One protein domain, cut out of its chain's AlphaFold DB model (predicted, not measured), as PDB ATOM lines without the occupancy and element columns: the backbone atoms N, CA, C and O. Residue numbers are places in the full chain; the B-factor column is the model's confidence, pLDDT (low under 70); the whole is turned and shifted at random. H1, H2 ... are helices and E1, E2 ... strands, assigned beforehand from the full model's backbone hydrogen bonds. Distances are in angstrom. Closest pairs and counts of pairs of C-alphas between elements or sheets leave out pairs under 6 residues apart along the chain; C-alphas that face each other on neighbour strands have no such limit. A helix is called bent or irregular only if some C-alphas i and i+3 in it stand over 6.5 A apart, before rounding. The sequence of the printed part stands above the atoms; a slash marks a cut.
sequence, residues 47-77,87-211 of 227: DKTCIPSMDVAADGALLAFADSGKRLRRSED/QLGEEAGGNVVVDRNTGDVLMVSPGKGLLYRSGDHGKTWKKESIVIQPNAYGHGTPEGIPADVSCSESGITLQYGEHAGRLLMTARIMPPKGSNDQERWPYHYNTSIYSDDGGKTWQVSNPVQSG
ATOM      1  N   ASP A  47       4.105  -4.628  -2.884       88.25
ATOM      2  CA  ASP A  47       3.042  -3.705  -2.448       88.25
ATOM      3  C   ASP A  47       3.265  -2.289  -3.013       88.25
ATOM      4  O   ASP A  47       4.365  -1.732  -2.902       88.25
ATOM      5  N   LYS A  48       2.205  -1.702  -3.590       84.94
ATOM      6  CA  LYS A  48       2.113  -0.303  -4.075       84.94
ATOM      7  C   LYS A  48       3.283   0.144  -4.953       84.94
ATOM      8  O   LYS A  48       3.922   1.164  -4.691       84.94
ATOM      9  N   THR A  49       3.546  -0.607  -6.015       86.44
ATOM     10  CA  THR A  49       4.635  -0.312  -6.961       86.44
ATOM     11  C   THR A  49       4.108  -0.068  -8.361       86.44
ATOM     12  O   THR A  49       2.983  -0.449  -8.687       86.44
ATOM     13  N   CYS A  50       4.915   0.578  -9.196       84.50
ATOM     14  CA  CYS A  50       4.626   0.763 -10.612       84.50
ATOM     15  C   CYS A  50       5.880   0.507 -11.455       84.50
ATOM     16  O   CYS A  50       6.989   0.401 -10.926       84.50
ATOM     17  N   ILE A  51       5.687   0.423 -12.773       90.44
ATOM     18  CA  ILE A  51       6.755   0.213 -13.760       90.44
ATOM     19  C   ILE A  51       7.503  -1.106 -13.474       90.44
ATOM     20  O   ILE A  51       8.679  -1.083 -13.090       90.44
ATOM     21  N   PRO A  52       6.801  -2.254 -13.570       93.88
ATOM     22  CA  PRO A  52       7.439  -3.552 -13.461       93.88
ATOM     23  C   PRO A  52       8.221  -3.873 -14.736       93.88
ATOM     24  O   PRO A  52       7.859  -3.435 -15.826       93.88
ATOM     25  N   SER A  53       9.253  -4.691 -14.597       94.56
ATOM     26  CA  SER A  53       9.856  -5.411 -15.718       94.56
ATOM     27  C   SER A  53      10.267  -6.802 -15.260       94.56
ATOM     28  O   SER A  53      10.403  -7.056 -14.060       94.56
ATOM     29  N   MET A  54      10.411  -7.734 -16.194       95.38
ATOM     30  CA  MET A  54      10.816  -9.095 -15.861       95.38
ATOM     31  C   MET A  54      11.672  -9.715 -16.954       95.38
ATOM     32  O   MET A  54      11.503  -9.411 -18.131       95.38
ATOM     33  N   ASP A  55      12.588 -10.591 -16.563       97.31
ATOM     34  CA  ASP A  55      13.421 -11.359 -17.490       97.31
ATOM     35  C   ASP A  55      13.826 -12.688 -16.831       97.31
ATOM     36  O   ASP A  55      13.644 -12.893 -15.626       97.31
ATOM     37  N   VAL A  56      14.371 -13.606 -17.621       98.19
ATOM     38  CA  VAL A  56      14.875 -14.905 -17.173       98.19
ATOM     39  C   VAL A  56      16.393 -14.887 -17.243       98.19
ATOM     40  O   VAL A  56      16.965 -14.791 -18.330       98.19
ATOM     41  N   ALA A  57      17.070 -15.015 -16.108       98.19
ATOM     42  CA  ALA A  57      18.525 -15.082 -16.068       98.19
ATOM     43  C   ALA A  57      19.063 -16.338 -16.782       98.19
ATOM     44  O   ALA A  57      18.332 -17.289 -17.058       98.19
ATOM     45  N   ALA A  58      20.360 -16.358 -17.097       97.62
ATOM     46  CA  ALA A  58      20.974 -17.488 -17.802       97.62
ATOM     47  C   ALA A  58      20.961 -18.810 -17.006       97.62
ATOM     48  O   ALA A  58      21.004 -19.879 -17.610       97.62
ATOM     49  N   ASP A  59      20.837 -18.752 -15.677       97.38
ATOM     50  CA  ASP A  59      20.666 -19.924 -14.809       97.38
ATOM     51  C   ASP A  59      19.206 -20.421 -14.734       97.38
ATOM     52  O   ASP A  59      18.918 -21.380 -14.022       97.38
ATOM     53  N   GLY A  60      18.288 -19.784 -15.471       98.06
ATOM     54  CA  GLY A  60      16.863 -20.105 -15.496       98.06
ATOM     55  C   GLY A  60      16.039 -19.418 -14.407       98.06
ATOM     56  O   GLY A  60      14.822 -19.600 -14.373       98.06
ATOM     57  N   ALA A  61      16.654 -18.617 -13.532       98.38
ATOM     58  CA  ALA A  61      15.917 -17.898 -12.503       98.38
ATOM     59  C   ALA A  61      15.039 -16.789 -13.100       98.38
ATOM     60  O   ALA A  61      15.472 -16.038 -13.977       98.38
ATOM     61  N   LEU A  62      13.820 -16.645 -12.581       98.44
ATOM     62  CA  LEU A  62      12.948 -15.524 -12.929       98.44
ATOM     63  C   LEU A  62      13.355 -14.295 -12.121       98.44
ATOM     64  O   LEU A  62      13.512 -14.376 -10.899       98.44
ATOM     65  N   LEU A  63      13.483 -13.156 -12.790       98.38
ATOM     66  CA  LEU A  63      13.780 -11.863 -12.187       98.38
ATOM     67  C   LEU A  63      12.565 -10.958 -12.358       98.38
ATOM     68  O   LEU A  63      12.176 -10.660 -13.482       98.38
ATOM     69  N   ALA A  64      11.968 -10.524 -11.251       97.44
ATOM     70  CA  ALA A  64      10.864  -9.574 -11.246       97.44
ATOM     71  C   ALA A  64      11.334  -8.257 -10.637       97.44
ATOM     72  O   ALA A  64      11.709  -8.204  -9.464       97.44
ATOM     73  N   PHE A  65      11.300  -7.195 -11.429       96.75
ATOM     74  CA  PHE A  65      11.709  -5.860 -11.033       96.75
ATOM     75  C   PHE A  65      10.504  -4.953 -10.783       96.75
ATOM     76  O   PHE A  65       9.454  -5.107 -11.405       96.75
ATOM     77  N   ALA A  66      10.672  -3.979  -9.890       94.88
ATOM     78  CA  ALA A  66       9.671  -2.961  -9.575       94.88
ATOM     79  C   ALA A  66      10.312  -1.586  -9.331       94.88
ATOM     80  O   ALA A  66      11.529  -1.477  -9.130       94.88
ATOM     81  N   ASP A  67       9.484  -0.537  -9.339       93.69
ATOM     82  CA  ASP A  67       9.879   0.874  -9.234       93.69
ATOM     83  C   ASP A  67      10.939   1.266 -10.268       93.69
ATOM     84  O   ASP A  67      11.987   1.829  -9.930       93.69
ATOM     85  N   SER A  68      10.683   0.919 -11.531       93.12
ATOM     86  CA  SER A  68      11.624   1.148 -12.633       93.12
ATOM     87  C   SER A  68      12.971   0.458 -12.395       93.12
ATOM     88  O   SER A  68      14.019   1.059 -12.597       93.12
ATOM     89  N   GLY A  69      12.979  -0.780 -11.897       94.06
ATOM     90  CA  GLY A  69      14.222  -1.535 -11.719       94.06
ATOM     91  C   GLY A  69      15.004  -1.254 -10.436       94.06
ATOM     92  O   GLY A  69      16.133  -1.717 -10.301       94.06
ATOM     93  N   LYS A  70      14.446  -0.511  -9.474       95.12
ATOM     94  CA  LYS A  70      15.117  -0.261  -8.180       95.12
ATOM     95  C   LYS A  70      15.049  -1.454  -7.238       95.12
ATOM     96  O   LYS A  70      15.958  -1.650  -6.428       95.12
ATOM     97  N   ARG A  71      13.959  -2.216  -7.322       95.94
ATOM     98  CA  ARG A  71      13.719  -3.411  -6.516       95.94
ATOM     99  C   ARG A  71      13.698  -4.648  -7.396       95.94
ATOM    100  O   ARG A  71      13.209  -4.580  -8.517       95.94
ATOM    101  N   LEU A  72      14.180  -5.759  -6.853       97.62
ATOM    102  CA  LEU A  72      14.187  -7.076  -7.479       97.62
ATOM    103  C   LEU A  72      13.678  -8.124  -6.490       97.62
ATOM    104  O   LEU A  72      14.072  -8.131  -5.324       97.62
ATOM    105  N   ARG A  73      12.855  -9.048  -6.975       98.12
ATOM    106  CA  ARG A  73      12.658 -10.369  -6.379       98.12
ATOM    107  C   ARG A  73      13.064 -11.424  -7.397       98.12
ATOM    108  O   ARG A  73      12.848 -11.249  -8.595       98.12
ATOM    109  N   ARG A  74      13.629 -12.527  -6.918       97.94
ATOM    110  CA  ARG A  74      14.114 -13.628  -7.755       97.94
ATOM    111  C   ARG A  74      13.434 -14.937  -7.379       97.94
ATOM    112  O   ARG A  74      13.226 -15.196  -6.197       97.94
ATOM    113  N   SER A  75      13.122 -15.762  -8.371       98.31
ATOM    114  CA  SER A  75      12.593 -17.114  -8.183       98.31
ATOM    115  C   SER A  75      13.505 -18.142  -8.847       98.31
ATOM    116  O   SER A  75      13.931 -17.953  -9.983       98.31
ATOM    117  N   GLU A  76      13.796 -19.233  -8.138       97.94
ATOM    118  CA  GLU A  76      14.599 -20.368  -8.630       97.94
ATOM    119  C   GLU A  76      13.742 -21.595  -8.973       97.94
ATOM    120  O   GLU A  76      14.262 -22.616  -9.415       97.94
ATOM    121  N   ASP A  77      12.429 -21.512  -8.764       96.50
ATOM    122  CA  ASP A  77      11.499 -22.639  -8.841       96.50
ATOM    123  C   ASP A  77      10.338 -22.374  -9.811       96.50
ATOM    124  O   ASP A  77       9.242 -22.907  -9.643       96.50
ATOM    125  N   GLN A  87      17.201  -4.320  -2.987       96.12
ATOM    126  CA  GLN A  87      17.516  -3.060  -3.667       96.12
ATOM    127  C   GLN A  87      18.809  -3.215  -4.472       96.12
ATOM    128  O   GLN A  87      19.800  -3.724  -3.946       96.12
ATOM    129  N   LEU A  88      18.812  -2.765  -5.728       95.12
ATOM    130  CA  LEU A  88      19.999  -2.850  -6.592       95.12
ATOM    131  C   LEU A  88      21.070  -1.814  -6.212       95.12
ATOM    132  O   LEU A  88      22.264  -2.098  -6.275       95.12
ATOM    133  N   GLY A  89      20.639  -0.618  -5.808       93.12
ATOM    134  CA  GLY A  89      21.495   0.493  -5.395       93.12
ATOM    135  C   GLY A  89      20.743   1.824  -5.412       93.12
ATOM    136  O   GLY A  89      19.685   1.937  -6.026       93.12
ATOM    137  N   GLU A  90      21.290   2.845  -4.748       93.06
ATOM    138  CA  GLU A  90      20.629   4.152  -4.571       93.06
ATOM    139  C   GLU A  90      20.305   4.843  -5.907       93.06
ATOM    140  O   GLU A  90      19.232   5.415  -6.094       93.06
ATOM    141  N   GLU A  91      21.216   4.732  -6.876       96.00
ATOM    142  CA  GLU A  91      21.064   5.336  -8.202       96.00
ATOM    143  C   GLU A  91      20.435   4.394  -9.237       96.00
ATOM    144  O   GLU A  91      20.321   4.772 -10.407       96.00
ATOM    145  N   ALA A  92      20.017   3.188  -8.837       93.94
ATOM    146  CA  ALA A  92      19.329   2.265  -9.734       93.94
ATOM    147  C   ALA A  92      18.044   2.902 -10.295       93.94
ATOM    148  O   ALA A  92      17.461   3.836  -9.723       93.94
ATOM    149  N   GLY A  93      17.631   2.451 -11.473       93.44
ATOM    150  CA  GLY A  93      16.472   3.000 -12.167       93.44
ATOM    151  C   GLY A  93      16.637   2.949 -13.679       93.44
ATOM    152  O   GLY A  93      17.579   3.546 -14.186       93.44
ATOM    153  N   GLY A  94      15.747   2.289 -14.399       95.75
ATOM    154  CA  GLY A  94      15.826   2.118 -15.843       95.75
ATOM    155  C   GLY A  94      15.094   0.852 -16.250       95.75
ATOM    156  O   GLY A  94      13.951   0.654 -15.836       95.75
ATOM    157  N   ASN A  95      15.751   0.003 -17.039       97.44
ATOM    158  CA  ASN A  95      15.170  -1.264 -17.464       97.44
ATOM    159  C   ASN A  95      16.215  -2.372 -17.642       97.44
ATOM    160  O   ASN A  95      17.417  -2.099 -17.687       97.44
ATOM    161  N   VAL A  96      15.757  -3.620 -17.714       97.88
ATOM    162  CA  VAL A  96      16.611  -4.809 -17.711       97.88
ATOM    163  C   VAL A  96      16.878  -5.339 -19.118       97.88
ATOM    164  O   VAL A  96      16.012  -5.287 -19.987       97.88
ATOM    165  N   VAL A  97      18.079  -5.874 -19.328       98.38
ATOM    166  CA  VAL A  97      18.418  -6.775 -20.435       98.38
ATOM    167  C   VAL A  97      19.357  -7.866 -19.922       98.38
ATOM    168  O   VAL A  97      20.325  -7.581 -19.213       98.38
ATOM    169  N   VAL A  98      19.082  -9.124 -20.266       98.50
ATOM    170  CA  VAL A  98      20.021 -10.233 -20.044       98.50
ATOM    171  C   VAL A  98      20.932 -10.374 -21.261       98.50
ATOM    172  O   VAL A  98      20.461 -10.669 -22.363       98.50
ATOM    173  N   ASP A  99      22.236 -10.195 -21.051       98.50
ATOM    174  CA  ASP A  99      23.272 -10.446 -22.051       98.50
ATOM    175  C   ASP A  99      23.474 -11.956 -22.202       98.50
ATOM    176  O   ASP A  99      24.130 -12.613 -21.394       98.50
ATOM    177  N   ARG A 100      22.902 -12.532 -23.261       97.25
ATOM    178  CA  ARG A 100      22.969 -13.981 -23.512       97.25
ATOM    179  C   ARG A 100      24.348 -14.448 -23.986       97.25
ATOM    180  O   ARG A 100      24.571 -15.653 -24.039       97.25
ATOM    181  N   ASN A 101      25.272 -13.538 -24.301       97.62
ATOM    182  CA  ASN A 101      26.646 -13.901 -24.656       97.62
ATOM    183  C   ASN A 101      27.472 -14.265 -23.420       97.62
ATOM    184  O   ASN A 101      28.353 -15.119 -23.491       97.62
ATOM    185  N   THR A 102      27.208 -13.590 -22.299       98.19
ATOM    186  CA  THR A 102      27.991 -13.701 -21.058       98.19
ATOM    187  C   THR A 102      27.210 -14.338 -19.911       98.19
ATOM    188  O   THR A 102      27.810 -14.957 -19.035       98.19
ATOM    189  N   GLY A 103      25.880 -14.229 -19.930       98.25
ATOM    190  CA  GLY A 103      24.994 -14.571 -18.818       98.25
ATOM    191  C   GLY A 103      24.758 -13.418 -17.839       98.25
ATOM    192  O   GLY A 103      23.991 -13.586 -16.887       98.25
ATOM    193  N   ASP A 104      25.375 -12.254 -18.072       98.75
ATOM    194  CA  ASP A 104      25.215 -11.077 -17.226       98.75
ATOM    195  C   ASP A 104      23.790 -10.509 -17.309       98.75
ATOM    196  O   ASP A 104      23.145 -10.493 -18.359       98.75
ATOM    197  N   VAL A 105      23.319  -9.959 -16.192       98.75
ATOM    198  CA  VAL A 105      22.070  -9.195 -16.118       98.75
ATOM    199  C   VAL A 105      22.405  -7.718 -15.972       98.75
ATOM    200  O   VAL A 105      23.186  -7.332 -15.097       98.75
ATOM    201  N   LEU A 106      21.810  -6.881 -16.815       98.69
ATOM    202  CA  LEU A 106      22.103  -5.455 -16.898       98.69
ATOM    203  C   LEU A 106      20.838  -4.658 -16.602       98.69
ATOM    204  O   LEU A 106      19.853  -4.772 -17.321       98.69
ATOM    205  N   MET A 107      20.879  -3.823 -15.570       98.38
ATOM    206  CA  MET A 107      19.873  -2.797 -15.304       98.38
ATOM    207  C   MET A 107      20.407  -1.465 -15.831       98.38
ATOM    208  O   MET A 107      21.266  -0.841 -15.202       98.38
ATOM    209  N   VAL A 108      19.951  -1.063 -17.014       98.50
ATOM    210  CA  VAL A 108      20.533   0.028 -17.805       98.50
ATOM    211  C   VAL A 108      19.783   1.333 -17.558       98.50
ATOM    212  O   VAL A 108      18.556   1.381 -17.636       98.50
ATOM    213  N   SER A 109      20.530   2.410 -17.309       97.62
ATOM    214  CA  SER A 109      20.013   3.748 -17.001       97.62
ATOM    215  C   SER A 109      20.603   4.796 -17.960       97.62
ATOM    216  O   SER A 109      21.454   5.594 -17.546       97.62
ATOM    217  N   PRO A 110      20.183   4.849 -19.240       97.31
ATOM    218  CA  PRO A 110      20.851   5.666 -20.254       97.31
ATOM    219  C   PRO A 110      20.860   7.149 -19.900       97.31
ATOM    220  O   PRO A 110      21.912   7.773 -19.943       97.31
ATOM    221  N   GLY A 111      19.732   7.696 -19.432       96.25
ATOM    222  CA  GLY A 111      19.642   9.093 -18.998       96.25
ATOM    223  C   GLY A 111      20.522   9.469 -17.800       96.25
ATOM    224  O   GLY A 111      20.683  10.652 -17.522       96.25
ATOM    225  N   LYS A 112      21.108   8.488 -17.103       96.88
ATOM    226  CA  LYS A 112      22.076   8.697 -16.015       96.88
ATOM    227  C   LYS A 112      23.518   8.347 -16.413       96.88
ATOM    228  O   LYS A 112      24.413   8.508 -15.589       96.88
ATOM    229  N   GLY A 113      23.753   7.832 -17.623       98.06
ATOM    230  CA  GLY A 113      25.083   7.388 -18.061       98.06
ATOM    231  C   GLY A 113      25.662   6.256 -17.201       98.06
ATOM    232  O   GLY A 113      26.875   6.179 -17.003       98.06
ATOM    233  N   LEU A 114      24.805   5.390 -16.651       98.31
ATOM    234  CA  LEU A 114      25.221   4.265 -15.809       98.31
ATOM    235  C   LEU A 114      24.395   3.006 -16.080       98.31
ATOM    236  O   LEU A 114      23.309   3.064 -16.656       98.31
ATOM    237  N   LEU A 115      24.897   1.873 -15.601       98.50
ATOM    238  CA  LEU A 115      24.122   0.655 -15.400       98.50
ATOM    239  C   LEU A 115      24.508  -0.020 -14.083       98.50
ATOM    240  O   LEU A 115      25.554   0.274 -13.498       98.50
ATOM    241  N   TYR A 116      23.671  -0.943 -13.629       98.69
ATOM    242  CA  TYR A 116      24.048  -1.948 -12.640       98.69
ATOM    243  C   TYR A 116      24.184  -3.293 -13.347       98.69
ATOM    244  O   TYR A 116      23.274  -3.707 -14.061       98.69
ATOM    245  N   ARG A 117      25.313  -3.973 -13.146       98.69
ATOM    246  CA  ARG A 117      25.609  -5.292 -13.715       98.69
ATOM    247  C   ARG A 117      25.613  -6.347 -12.624       98.69
ATOM    248  O   ARG A 117      26.231  -6.146 -11.579       98.69
ATOM    249  N   SER A 118      24.993  -7.482 -12.903       98.62
ATOM    250  CA  SER A 118      25.124  -8.703 -12.120       98.62
ATOM    251  C   SER A 118      25.741  -9.796 -12.987       98.62
ATOM    252  O   SER A 118      25.141 -10.207 -13.975       98.62
ATOM    253  N   GLY A 119      26.928 -10.271 -12.600       98.44
ATOM    254  CA  GLY A 119      27.572 -11.448 -13.208       98.44
ATOM    255  C   GLY A 119      27.213 -12.763 -12.509       98.44
ATOM    256  O   GLY A 119      27.808 -13.804 -12.767       98.44
ATOM    257  N   ASP A 120      26.274 -12.713 -11.565       98.38
ATOM    258  CA  ASP A 120      25.819 -13.843 -10.759       98.38
ATOM    259  C   ASP A 120      24.291 -13.985 -10.795       98.38
ATOM    260  O   ASP A 120      23.671 -14.427  -9.825       98.38
ATOM    261  N   HIS A 121      23.700 -13.678 -11.955       98.06
ATOM    262  CA  HIS A 121      22.303 -13.979 -12.286       98.06
ATOM    263  C   HIS A 121      21.284 -13.253 -11.390       98.06
ATOM    264  O   HIS A 121      20.262 -13.807 -10.983       98.06
ATOM    265  N   GLY A 122      21.578 -11.994 -11.068       97.44
ATOM    266  CA  GLY A 122      20.730 -11.094 -10.290       97.44
ATOM    267  C   GLY A 122      20.957 -11.134  -8.778       97.44
ATOM    268  O   GLY A 122      20.204 -10.480  -8.060       97.44
ATOM    269  N   LYS A 123      21.962 -11.870  -8.275       97.81
ATOM    270  CA  LYS A 123      22.210 -12.016  -6.825       97.81
ATOM    271  C   LYS A 123      22.947 -10.811  -6.243       97.81
ATOM    272  O   LYS A 123      22.554 -10.283  -5.202       97.81
ATOM    273  N   THR A 124      23.994 -10.340  -6.909       97.94
ATOM    274  CA  THR A 124      24.749  -9.144  -6.532       97.94
ATOM    275  C   THR A 124      24.900  -8.203  -7.718       97.94
ATOM    276  O   THR A 124      24.879  -8.616  -8.874       97.94
ATOM    277  N   TRP A 125      25.017  -6.908  -7.425       98.50
ATOM    278  CA  TRP A 125      24.993  -5.857  -8.433       98.50
ATOM    279  C   TRP A 125      26.149  -4.886  -8.232       98.50
ATOM    280  O   TRP A 125      26.452  -4.474  -7.111       98.50
ATOM    281  N   LYS A 126      26.777  -4.495  -9.337       98.38
ATOM    282  CA  LYS A 126      27.864  -3.522  -9.374       98.38
ATOM    283  C   LYS A 126      27.488  -2.366 -10.289       98.38
ATOM    284  O   LYS A 126      27.128  -2.580 -11.442       98.38
ATOM    285  N   LYS A 127      27.613  -1.142  -9.779       98.56
ATOM    286  CA  LYS A 127      27.446   0.081 -10.570       98.56
ATOM    287  C   LYS A 127      28.609   0.246 -11.552       98.56
ATOM    288  O   LYS A 127      29.773   0.148 -11.157       98.56
ATOM    289  N   GLU A 128      28.292   0.571 -12.800       98.50
ATOM    290  CA  GLU A 128      29.247   0.877 -13.866       98.50
ATOM    291  C   GLU A 128      28.815   2.147 -14.605       98.50
ATOM    292  O   GLU A 128      27.625   2.386 -14.806       98.50
ATOM    293  N   SER A 129      29.780   2.976 -15.004       98.50
ATOM    294  CA  SER A 129      29.532   4.088 -15.926       98.50
ATOM    295  C   SER A 129      29.524   3.576 -17.362       98.50
ATOM    296  O   SER A 129      30.329   2.711 -17.710       98.50
ATOM    297  N   ILE A 130      28.653   4.141 -18.193       98.62
ATOM    298  CA  ILE A 130      28.509   3.779 -19.607       98.62
ATOM    299  C   ILE A 130      28.511   5.025 -20.483       98.62
ATOM    300  O   ILE A 130      28.220   6.129 -20.021       98.62
ATOM    301  N   VAL A 131      28.817   4.843 -21.763       98.69
ATOM    302  CA  VAL A 131      28.770   5.922 -22.756       98.69
ATOM    303  C   VAL A 131      27.510   5.777 -23.595       98.69
ATOM    304  O   VAL A 131      27.299   4.734 -24.207       98.69
ATOM    305  N   ILE A 132      26.704   6.837 -23.663       98.56
ATOM    306  CA  ILE A 132      25.559   6.913 -24.573       98.56
ATOM    307  C   ILE A 132      25.929   7.808 -25.751       98.56
ATOM    308  O   ILE A 132      26.248   8.981 -25.567       98.56
ATOM    309  N   GLN A 133      25.891   7.259 -26.960       98.44
ATOM    310  CA  GLN A 133      26.119   7.993 -28.197       98.44
ATOM    311  C   GLN A 133      24.783   8.495 -28.754       98.44
ATOM    312  O   GLN A 133      23.815   7.727 -28.816       98.44
ATOM    313  N   PRO A 134      24.698   9.778 -29.149       97.62
ATOM    314  CA  PRO A 134      23.452  10.351 -29.621       97.62
ATOM    315  C   PRO A 134      23.063   9.802 -30.993       97.62
ATOM    316  O   PRO A 134      23.898   9.310 -31.754       97.62
ATOM    317  N   ASN A 135      21.793   9.964 -31.343       96.06
ATOM    318  CA  ASN A 135      21.331   9.767 -32.711       96.06
ATOM    319  C   ASN A 135      21.743  10.935 -33.631       96.06
ATOM    320  O   ASN A 135      22.368  11.907 -33.202       96.06
ATOM    321  N   ALA A 136      21.330  10.880 -34.903       93.56
ATOM    322  CA  ALA A 136      21.655  11.904 -35.903       93.56
ATOM    323  C   ALA A 136      21.151  13.324 -35.562       93.56
ATOM    324  O   ALA A 136      21.651  14.298 -36.121       93.56
ATOM    325  N   TYR A 137      20.188  13.456 -34.642       92.19
ATOM    326  CA  TYR A 137      19.665  14.740 -34.162       92.19
ATOM    327  C   TYR A 137      20.394  15.259 -32.914       92.19
ATOM    328  O   TYR A 137      20.044  16.317 -32.396       92.19
ATOM    329  N   GLY A 138      21.389  14.529 -32.401       95.00
ATOM    330  CA  GLY A 138      22.058  14.868 -31.146       95.00
ATOM    331  C   GLY A 138      21.266  14.469 -29.894       95.00
ATOM    332  O   GLY A 138      21.615  14.895 -28.796       95.00
ATOM    333  N   HIS A 139      20.195  13.679 -30.027       95.75
ATOM    334  CA  HIS A 139      19.374  13.235 -28.898       95.75
ATOM    335  C   HIS A 139      19.833  11.877 -28.353       95.75
ATOM    336  O   HIS A 139      20.345  11.037 -29.091       95.75
ATOM    337  N   GLY A 140      19.566  11.642 -27.072       95.88
ATOM    338  CA  GLY A 140      19.751  10.378 -26.362       95.88
ATOM    339  C   GLY A 140      20.763  10.442 -25.218       95.88
ATOM    340  O   GLY A 140      20.727   9.591 -24.333       95.88
ATOM    341  N   THR A 141      21.627  11.458 -25.193       96.75
ATOM    342  CA  THR A 141      22.689  11.608 -24.188       96.75
ATOM    343  C   THR A 141      22.164  12.150 -22.850       96.75
ATOM    344  O   THR A 141      21.202  12.928 -22.851       96.75
ATOM    345  N   PRO A 142      22.810  11.817 -21.715       95.44
ATOM    346  CA  PRO A 142      22.471  12.372 -20.398       95.44
ATOM    347  C   PRO A 142      22.492  13.905 -20.344       95.44
ATOM    348  O   PRO A 142      21.641  14.521 -19.706       95.44
ATOM    349  N   GLU A 143      23.453  14.538 -21.021       93.19
ATOM    350  CA  GLU A 143      23.657  15.993 -20.994       93.19
ATOM    351  C   GLU A 143      22.672  16.754 -21.896       93.19
ATOM    352  O   GLU A 143      22.520  17.971 -21.767       93.19
ATOM    353  N   GLY A 144      22.038  16.047 -22.835       93.19
ATOM    354  CA  GLY A 144      21.128  16.602 -23.829       93.19
ATOM    355  C   GLY A 144      19.674  16.244 -23.542       93.19
ATOM    356  O   GLY A 144      19.099  16.632 -22.524       93.19
ATOM    357  N   ILE A 145      19.063  15.536 -24.493       95.62
ATOM    358  CA  ILE A 145      17.719  14.971 -24.353       95.62
ATOM    359  C   ILE A 145      17.894  13.477 -24.089       95.62
ATOM    360  O   ILE A 145      18.148  12.750 -25.048       95.62
ATOM    361  N   PRO A 146      17.810  13.008 -22.837       96.50
ATOM    362  CA  PRO A 146      18.180  11.640 -22.508       96.50
ATOM    363  C   PRO A 146      17.242  10.619 -23.154       96.50
ATOM    364  O   PRO A 146      16.040  10.859 -23.291       96.50
ATOM    365  N   ALA A 147      17.804   9.466 -23.518       96.44
ATOM    366  CA  ALA A 147      17.025   8.274 -23.811       96.44
ATOM    367  C   ALA A 147      16.453   7.701 -22.510       96.44
ATOM    368  O   ALA A 147      17.175   7.521 -21.525       96.44
ATOM    369  N   ASP A 148      15.157   7.410 -22.526       95.75
ATOM    370  CA  ASP A 148      14.450   6.793 -21.414       95.75
ATOM    371  C   ASP A 148      13.982   5.394 -21.810       95.75
ATOM    372  O   ASP A 148      13.175   5.231 -22.720       95.75
ATOM    373  N   VAL A 149      14.522   4.380 -21.144       95.94
ATOM    374  CA  VAL A 149      14.129   2.971 -21.323       95.94
ATOM    375  C   VAL A 149      13.088   2.541 -20.290       95.94
ATOM    376  O   VAL A 149      12.579   1.422 -20.346       95.94
ATOM    377  N   SER A 150      12.782   3.413 -19.326       88.88
ATOM    378  CA  SER A 150      11.773   3.160 -18.305       88.88
ATOM    379  C   SER A 150      10.412   2.991 -18.973       88.88
ATOM    380  O   SER A 150      10.138   3.579 -20.021       88.88
ATOM    381  N   CYS A 151       9.558   2.167 -18.369       85.12
ATOM    382  CA  CYS A 151       8.220   1.840 -18.873       85.12
ATOM    383  C   CYS A 151       8.181   1.090 -20.217       85.12
ATOM    384  O   CYS A 151       7.098   0.735 -20.666       85.12
ATOM    385  N   SER A 152       9.323   0.814 -20.848       88.69
ATOM    386  CA  SER A 152       9.390  -0.111 -21.983       88.69
ATOM    387  C   SER A 152       9.457  -1.564 -21.498       88.69
ATOM    388  O   SER A 152       9.738  -1.819 -20.326       88.69
ATOM    389  N   GLU A 153       9.212  -2.522 -22.387       90.69
ATOM    390  CA  GLU A 153       9.480  -3.940 -22.094       90.69
ATOM    391  C   GLU A 153      10.983  -4.211 -21.926       90.69
ATOM    392  O   GLU A 153      11.820  -3.384 -22.303       90.69
ATOM    393  N   SER A 154      11.324  -5.363 -21.343       95.25
ATOM    394  CA  SER A 154      12.717  -5.797 -21.180       95.25
ATOM    395  C   SER A 154      13.454  -5.854 -22.522       95.25
ATOM    396  O   SER A 154      12.886  -6.178 -23.567       95.25
ATOM    397  N   GLY A 155      14.749  -5.544 -22.494       96.69
ATOM    398  CA  GLY A 155      15.616  -5.653 -23.660       96.69
ATOM    399  C   GLY A 155      15.894  -7.097 -24.062       96.69
ATOM    400  O   GLY A 155      15.648  -8.041 -23.315       96.69
ATOM    401  N   ILE A 156      16.492  -7.261 -25.239       96.75
ATOM    402  CA  ILE A 156      16.848  -8.567 -25.798       96.75
ATOM    403  C   ILE A 156      18.320  -8.625 -26.208       96.75
ATOM    404  O   ILE A 156      18.936  -7.610 -26.533       96.75
ATOM    405  N   THR A 157      18.865  -9.840 -26.256       97.44
ATOM    406  CA  THR A 157      20.117 -10.132 -26.968       97.44
ATOM    407  C   THR A 157      19.782 -10.793 -28.299       97.44
ATOM    408  O   THR A 157      19.189 -11.877 -28.308       97.44
ATOM    409  N   LEU A 158      20.185 -10.192 -29.419       95.88
ATOM    410  CA  LEU A 158      19.977 -10.777 -30.745       95.88
ATOM    411  C   LEU A 158      20.724 -12.109 -30.856       95.88
ATOM    412  O   LEU A 158      21.917 -12.174 -30.587       95.88
ATOM    413  N   GLN A 159      20.036 -13.179 -31.250       92.69
ATOM    414  CA  GLN A 159      20.632 -14.524 -31.278       92.69
ATOM    415  C   GLN A 159      21.209 -14.910 -32.650       92.69
ATOM    416  O   GLN A 159      22.021 -15.826 -32.742       92.69
ATOM    417  N   TYR A 160      20.803 -14.228 -33.725       90.06
ATOM    418  CA  TYR A 160      21.164 -14.596 -35.097       90.06
ATOM    419  C   TYR A 160      21.305 -13.353 -35.990       90.06
ATOM    420  O   TYR A 160      20.872 -12.260 -35.626       90.06
ATOM    421  N   GLY A 161      21.876 -13.544 -37.183       90.12
ATOM    422  CA  GLY A 161      22.117 -12.481 -38.164       90.12
ATOM    423  C   GLY A 161      23.488 -11.815 -38.017       90.12
ATOM    424  O   GLY A 161      24.312 -12.238 -37.210       90.12
ATOM    425  N   GLU A 162      23.735 -10.769 -38.812       93.00
ATOM    426  CA  GLU A 162      25.014 -10.032 -38.831       93.00
ATOM    427  C   GLU A 162      25.363  -9.408 -37.470       93.00
ATOM    428  O   GLU A 162      26.532  -9.280 -37.120       93.00
ATOM    429  N   HIS A 163      24.342  -9.062 -36.685       94.62
ATOM    430  CA  HIS A 163      24.477  -8.442 -35.368       94.62
ATOM    431  C   HIS A 163      24.147  -9.407 -34.219       94.62
ATOM    432  O   HIS A 163      23.706  -8.970 -33.156       94.62
ATOM    433  N   ALA A 164      24.313 -10.719 -34.419       95.56
ATOM    434  CA  ALA A 164      24.179 -11.686 -33.333       95.56
ATOM    435  C   ALA A 164      25.089 -11.297 -32.151       95.56
ATOM    436  O   ALA A 164      26.256 -10.955 -32.334       95.56
ATOM    437  N   GLY A 165      24.529 -11.324 -30.947       97.19
ATOM    438  CA  GLY A 165      25.158 -10.885 -29.706       97.19
ATOM    439  C   GLY A 165      24.894  -9.427 -29.325       97.19
ATOM    440  O   GLY A 165      25.143  -9.059 -28.180       97.19
ATOM    441  N   ARG A 166      24.329  -8.604 -30.215       98.44
ATOM    442  CA  ARG A 166      23.926  -7.231 -29.885       98.44
ATOM    443  C   ARG A 166      22.874  -7.212 -28.779       98.44
ATOM    444  O   ARG A 166      21.854  -7.899 -28.877       98.44
ATOM    445  N   LEU A 167      23.082  -6.357 -27.785       98.56
ATOM    446  CA  LEU A 167      22.060  -5.979 -26.813       98.56
ATOM    447  C   LEU A 167      21.186  -4.889 -27.426       98.56
ATOM    448  O   LEU A 167      21.713  -3.928 -27.985       98.56
ATOM    449  N   LEU A 168      19.868  -5.020 -27.319       97.56
ATOM    450  CA  LEU A 168      18.908  -4.100 -27.918       97.56
ATOM    451  C   LEU A 168      17.786  -3.795 -26.924       97.56
ATOM    452  O   LEU A 168      17.196  -4.705 -26.346       97.56
ATOM    453  N   MET A 169      17.483  -2.514 -26.738       97.50
ATOM    454  CA  MET A 169      16.399  -2.053 -25.870       97.50
ATOM    455  C   MET A 169      15.576  -0.990 -26.586       97.50
ATOM    456  O   MET A 169      16.134  -0.137 -27.282       97.50
ATOM    457  N   THR A 170      14.263  -0.993 -26.380       95.81
ATOM    458  CA  THR A 170      13.415   0.149 -26.730       95.81
ATOM    459  C   THR A 170      13.692   1.315 -25.804       95.81
ATOM    460  O   THR A 170      13.931   1.155 -24.609       95.81
ATOM    461  N   ALA A 171      13.641   2.512 -26.372       95.38
ATOM    462  CA  ALA A 171      13.751   3.747 -25.627       95.38
ATOM    463  C   ALA A 171      12.785   4.792 -26.180       95.38
ATOM    464  O   ALA A 171      12.408   4.795 -27.354       95.38
ATOM    465  N   ARG A 172      12.431   5.741 -25.329       95.06
ATOM    466  CA  ARG A 172      11.682   6.936 -25.676       95.06
ATOM    467  C   ARG A 172      12.596   8.145 -25.581       95.06
ATOM    468  O   ARG A 172      13.429   8.247 -24.682       95.06
ATOM    469  N   ILE A 173      12.415   9.087 -26.495       95.44
ATOM    470  CA  ILE A 173      13.009  10.418 -26.405       95.44
ATOM    471  C   ILE A 173      11.880  11.410 -26.161       95.44
ATOM    472  O   ILE A 173      10.886  11.420 -26.886       95.44
ATOM    473  N   MET A 174      12.046  12.251 -25.139       94.44
ATOM    474  CA  MET A 174      11.033  13.216 -24.700       94.44
ATOM    475  C   MET A 174      11.607  14.643 -24.699       94.44
ATOM    476  O   MET A 174      12.076  15.137 -23.669       94.44
ATOM    477  N   PRO A 175      11.652  15.331 -25.853       90.38
ATOM    478  CA  PRO A 175      12.146  16.702 -25.928       90.38
ATOM    479  C   PRO A 175      11.291  17.678 -25.095       90.38
ATOM    480  O   PRO A 175      10.078  17.507 -25.006       90.38
ATOM    481  N   PRO A 176      11.871  18.751 -24.525       87.81
ATOM    482  CA  PRO A 176      13.247  19.208 -24.726       87.81
ATOM    483  C   PRO A 176      14.284  18.618 -23.756       87.81
ATOM    484  O   PRO A 176      15.465  18.726 -24.047       87.81
ATOM    485  N   LYS A 177      13.887  18.046 -22.607       87.38
ATOM    486  CA  LYS A 177      14.808  17.521 -21.567       87.38
ATOM    487  C   LYS A 177      14.192  16.383 -20.730       87.38
ATOM    488  O   LYS A 177      14.249  16.414 -19.507       87.38
ATOM    489  N   GLY A 178      13.531  15.419 -21.363       82.62
ATOM    490  CA  GLY A 178      12.823  14.347 -20.650       82.62
ATOM    491  C   GLY A 178      11.450  14.754 -20.094       82.62
ATOM    492  O   GLY A 178      10.945  14.089 -19.197       82.62
ATOM    493  N   SER A 179      10.860  15.865 -20.562       86.31
ATOM    494  CA  SER A 179       9.561  16.343 -20.056       86.31
ATOM    495  C   SER A 179       8.445  15.437 -20.562       86.31
ATOM    496  O   SER A 179       8.335  15.228 -21.763       86.31
ATOM    497  N   ASN A 180       7.603  14.941 -19.653       86.88
ATOM    498  CA  ASN A 180       6.420  14.157 -20.004       86.88
ATOM    499  C   ASN A 180       5.121  14.989 -19.998       86.88
ATOM    500  O   ASN A 180       4.029  14.428 -19.875       86.88
ATOM    501  N   ASP A 181       5.231  16.316 -20.108       90.31
ATOM    502  CA  ASP A 181       4.077  17.221 -20.131       90.31
ATOM    503  C   ASP A 181       3.225  16.970 -21.387       90.31
ATOM    504  O   ASP A 181       3.754  16.686 -22.465       90.31
ATOM    505  N   GLN A 182       1.897  17.078 -21.271       87.75
ATOM    506  CA  GLN A 182       0.976  16.706 -22.356       87.75
ATOM    507  C   GLN A 182       1.203  17.521 -23.633       87.75
ATOM    508  O   GLN A 182       1.092  16.999 -24.742       87.75
ATOM    509  N   GLU A 183       1.600  18.786 -23.501       92.19
ATOM    510  CA  GLU A 183       1.913  19.670 -24.626       92.19
ATOM    511  C   GLU A 183       3.165  19.220 -25.395       92.19
ATOM    512  O   GLU A 183       3.401  19.667 -26.522       92.19
ATOM    513  N   ARG A 184       3.990  18.354 -24.791       90.62
ATOM    514  CA  ARG A 184       5.217  17.809 -25.384       90.62
ATOM    515  C   ARG A 184       5.012  16.465 -26.068       90.62
ATOM    516  O   ARG A 184       5.805  16.131 -26.946       90.62
ATOM    517  N   TRP A 185       3.924  15.751 -25.773       90.44
ATOM    518  CA  TRP A 185       3.646  14.420 -26.323       90.44
ATOM    519  C   TRP A 185       3.753  14.314 -27.853       90.44
ATOM    520  O   TRP A 185       4.338  13.333 -28.312       90.44
ATOM    521  N   PRO A 186       3.304  15.296 -28.666       91.56
ATOM    522  CA  PRO A 186       3.473  15.230 -30.122       91.56
ATOM    523  C   PRO A 186       4.937  15.173 -30.589       91.56
ATOM    524  O   PRO A 186       5.209  14.723 -31.700       91.56
ATOM    525  N   TYR A 187       5.876  15.625 -29.755       90.44
ATOM    526  CA  TYR A 187       7.313  15.649 -30.042       90.44
ATOM    527  C   TYR A 187       8.057  14.441 -29.475       90.44
ATOM    528  O   TYR A 187       9.245  14.270 -29.754       90.44
ATOM    529  N   HIS A 188       7.386  13.614 -28.673       93.81
ATOM    530  CA  HIS A 188       7.970  12.376 -28.187       93.81
ATOM    531  C   HIS A 188       8.080  11.392 -29.336       93.81
ATOM    532  O   HIS A 188       7.248  11.387 -30.244       93.81
ATOM    533  N   TYR A 189       9.102  10.553 -29.302       93.75
ATOM    534  CA  TYR A 189       9.242   9.500 -30.290       93.75
ATOM    535  C   TYR A 189       9.908   8.273 -29.694       93.75
ATOM    536  O   TYR A 189      10.716   8.369 -28.764       93.75
ATOM    537  N   ASN A 190       9.586   7.126 -30.280       94.00
ATOM    538  CA  ASN A 190      10.226   5.867 -29.939       94.00
ATOM    539  C   ASN A 190      11.483   5.698 -30.780       94.00
ATOM    540  O   ASN A 190      11.562   6.107 -31.943       94.00
ATOM    541  N   THR A 191      12.477   5.105 -30.152       94.62
ATOM    542  CA  THR A 191      13.755   4.743 -30.736       94.62
ATOM    543  C   THR A 191      14.223   3.440 -30.093       94.62
ATOM    544  O   THR A 191      13.554   2.881 -29.222       94.62
ATOM    545  N   SER A 192      15.377   2.947 -30.513       95.62
ATOM    546  CA  SER A 192      16.085   1.878 -29.826       95.62
ATOM    547  C   SER A 192      17.456   2.368 -29.376       95.62
ATOM    548  O   SER A 192      18.030   3.292 -29.958       95.62
ATOM    549  N   ILE A 193      17.998   1.734 -28.347       98.00
ATOM    550  CA  ILE A 193      19.420   1.801 -28.025       98.00
ATOM    551  C   ILE A 193      20.020   0.412 -28.183       98.00
ATOM    552  O   ILE A 193      19.366  -0.586 -27.874       98.00
ATOM    553  N   TYR A 194      21.257   0.339 -28.656       98.44
ATOM    554  CA  TYR A 194      21.946  -0.936 -28.800       98.44
ATOM    555  C   TYR A 194      23.406  -0.878 -28.382       98.44
ATOM    556  O   TYR A 194      24.038   0.173 -28.465       98.44
ATOM    557  N   SER A 195      23.931  -2.022 -27.954       98.75
ATOM    558  CA  SER A 195      25.325  -2.198 -27.562       98.75
ATOM    559  C   SER A 195      25.895  -3.479 -28.158       98.75
ATOM    560  O   SER A 195      25.277  -4.539 -28.072       98.75
ATOM    561  N   ASP A 196      27.096  -3.371 -28.720       98.44
ATOM    562  CA  ASP A 196      27.858  -4.486 -29.298       98.44
ATOM    563  C   ASP A 196      29.095  -4.854 -28.454       98.44
ATOM    564  O   ASP A 196      29.917  -5.669 -28.866       98.44
ATOM    565  N   ASP A 197      29.263  -4.245 -27.275       98.50
ATOM    566  CA  ASP A 197      30.458  -4.388 -26.427       98.50
ATOM    567  C   ASP A 197      30.146  -4.833 -24.986       98.50
ATOM    568  O   ASP A 197      30.914  -4.575 -24.048       98.50
ATOM    569  N   GLY A 198      29.015  -5.524 -24.822       97.88
ATOM    570  CA  GLY A 198      28.536  -6.029 -23.535       97.88
ATOM    571  C   GLY A 198      27.940  -4.939 -22.642       97.88
ATOM    572  O   GLY A 198      27.967  -5.066 -21.417       97.88
ATOM    573  N   GLY A 199      27.441  -3.846 -23.222       98.38
ATOM    574  CA  GLY A 199      26.743  -2.779 -22.507       98.38
ATOM    575  C   GLY A 199      27.632  -1.637 -22.013       98.38
ATOM    576  O   GLY A 199      27.180  -0.861 -21.173       98.38
ATOM    577  N   LYS A 200      28.876  -1.510 -22.490       98.62
ATOM    578  CA  LYS A 200      29.786  -0.414 -22.092       98.62
ATOM    579  C   LYS A 200      29.495   0.860 -22.875       98.62
ATOM    580  O   LYS A 200      29.518   1.957 -22.310       98.62
ATOM    581  N   THR A 201      29.208   0.714 -24.163       98.75
ATOM    582  CA  THR A 201      28.777   1.799 -25.041       98.75
ATOM    583  C   THR A 201      27.433   1.461 -25.673       98.75
ATOM    584  O   THR A 201      27.165   0.311 -26.020       98.75
ATOM    585  N   TRP A 202      26.570   2.470 -25.784       98.75
ATOM    586  CA  TRP A 202      25.224   2.340 -26.332       98.75
ATOM    587  C   TRP A 202      24.986   3.393 -27.404       98.75
ATOM    588  O   TRP A 202      25.134   4.586 -27.141       98.75
ATOM    589  N   GLN A 203      24.576   2.968 -28.592       98.62
ATOM    590  CA  GLN A 203      24.208   3.852 -29.690       98.62
ATOM    591  C   GLN A 203      22.691   4.010 -29.753       98.62
ATOM    592  O   GLN A 203      21.953   3.028 -29.797       98.62
ATOM    593  N   VAL A 204      22.226   5.257 -29.792       98.06
ATOM    594  CA  VAL A 204      20.806   5.590 -29.954       98.06
ATOM    595  C   VAL A 204      20.463   5.591 -31.441       98.06
ATOM    596  O   VAL A 204      21.129   6.256 -32.238       98.06
ATOM    597  N   SER A 205      19.429   4.855 -31.840       96.12
ATOM    598  CA  SER A 205      18.988   4.807 -33.233       96.12
ATOM    599  C   SER A 205      18.227   6.070 -33.642       96.12
ATOM    600  O   SER A 205      17.891   6.951 -32.836       96.12
ATOM    601  N   ASN A 206      17.934   6.161 -34.935       93.25
ATOM    602  CA  ASN A 206      17.021   7.175 -35.439       93.25
ATOM    603  C   ASN A 206      15.590   6.932 -34.920       93.25
ATOM    604  O   ASN A 206      15.264   5.805 -34.539       93.25
ATOM    605  N   PRO A 207      14.747   7.981 -34.889       91.94
ATOM    606  CA  PRO A 207      13.335   7.848 -34.551       91.94
ATOM    607  C   PRO A 207      12.635   6.833 -35.455       91.94
ATOM    608  O   PRO A 207      12.832   6.865 -36.670       91.94
ATOM    609  N   VAL A 208      11.778   6.005 -34.861       87.19
ATOM    610  CA  VAL A 208      10.881   5.090 -35.587       87.19
ATOM    611  C   VAL A 208       9.555   5.792 -35.891       87.19
ATOM    612  O   VAL A 208       9.114   5.859 -37.035       87.19
ATOM    613  N   GLN A 209       8.932   6.386 -34.866       82.75
ATOM    614  CA  GLN A 209       7.642   7.073 -34.973       82.75
ATOM    615  C   GLN A 209       7.520   8.178 -33.914       82.75
ATOM    616  O   GLN A 209       7.982   8.003 -32.789       82.75
ATOM    617  N   SER A 210       6.884   9.301 -34.269       84.69
ATOM    618  CA  SER A 210       6.582  10.423 -33.363       84.69
ATOM    619  C   SER A 210       5.160  10.363 -32.790       84.69
ATOM    620  O   SER A 210       4.280   9.712 -33.352       84.69
ATOM    621  N   GLY A 211       4.920  11.081 -31.689       79.75
ATOM    622  CA  GLY A 211       3.643  11.090 -30.968       79.75
ATOM    623  C   GLY A 211       3.402   9.825 -30.139       79.75
ATOM    624  O   GLY A 211       2.253   9.472 -29.887       79.75
TER     625      GLY A 211
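This is residues 47 to 77 and 87 to 211 of the 227 residues of the protein "Sialidase" of Candidatus Hydrogenedentes bacterium ADurb.Bin179 (UniProt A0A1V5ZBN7). With little regular structure, three small sheets make up this domain: E1 to E3 partly face to face with E4 to E7 as a sandwich, and a curled third sheet, E8-E11-E10-E9, joined to the sandwich where E7 runs on into E8 and where the C-alphas of Val 97 in E4 and Leu 167 in E9 come within 7.4 A, with H1 past one end of E10. The printed part has 156 residues, under half of them in named elements, and the residues in named elements are mostly strand: eleven strands and one helix, in the order E1 to E9, H1, E10, E11. The first two sheets are antiparallel, the third mixed. The whole is compact, radius of gyration of the C-alphas 15.0 A, spans 46 by 42 by 24 A.

E1, 53 to 56, E2, 62 to 66, and E3, 71 to 75, form a meander of antiparallel hairpins; N 55 and O 63, 3.1 A, and N 64 and O 73, 2.9 A, are within hydrogen-bond range. E4, 95 to 98, E5, 105 to 109, E6, 114 to 118, and E7, 126 to 129, form another; N 97 and O 106, 2.9 A, N 107 and O 116, 2.8 A, and N 115 and O 128, 2.9 A, are within range. The closest C-alphas of E1 and E4, Ser 53 and Asn 95, are 7.0 A apart. E8, 131 to 133, is parallel to E11, 201 to 204, with N 202 and O 131 at 2.9 A. E10, 189 to 195, is antiparallel to E11, a hairpin, N 203 and O 194 at 2.8 A, and to E9, 167 to 173, N 169 and O 193 at 2.9 A. H1, 182 to 187, is irregular, C-alphas 183 and 186 being 7.2 A apart; 0 of 2 O i to N i+4 pairs but 2 of 3 O i to N i+3 pairs are within range.

E1 begins at C-alpha 53 (9.856, -5.411, -15.718); E11 ends at C-alpha 204 (20.806, 5.590, -29.954). E9 is 18.7 A long, E10 20.1 A.

The C-alphas farthest apart, Asp 77 and Glu 183, are 46.2 A apart. Residues 78 to 86 are cut out, leaving 21.1 A between C-alphas 77 and 87. The link E8 to E9 is long, 33 residues. No printed residue is under 70 in pLDDT.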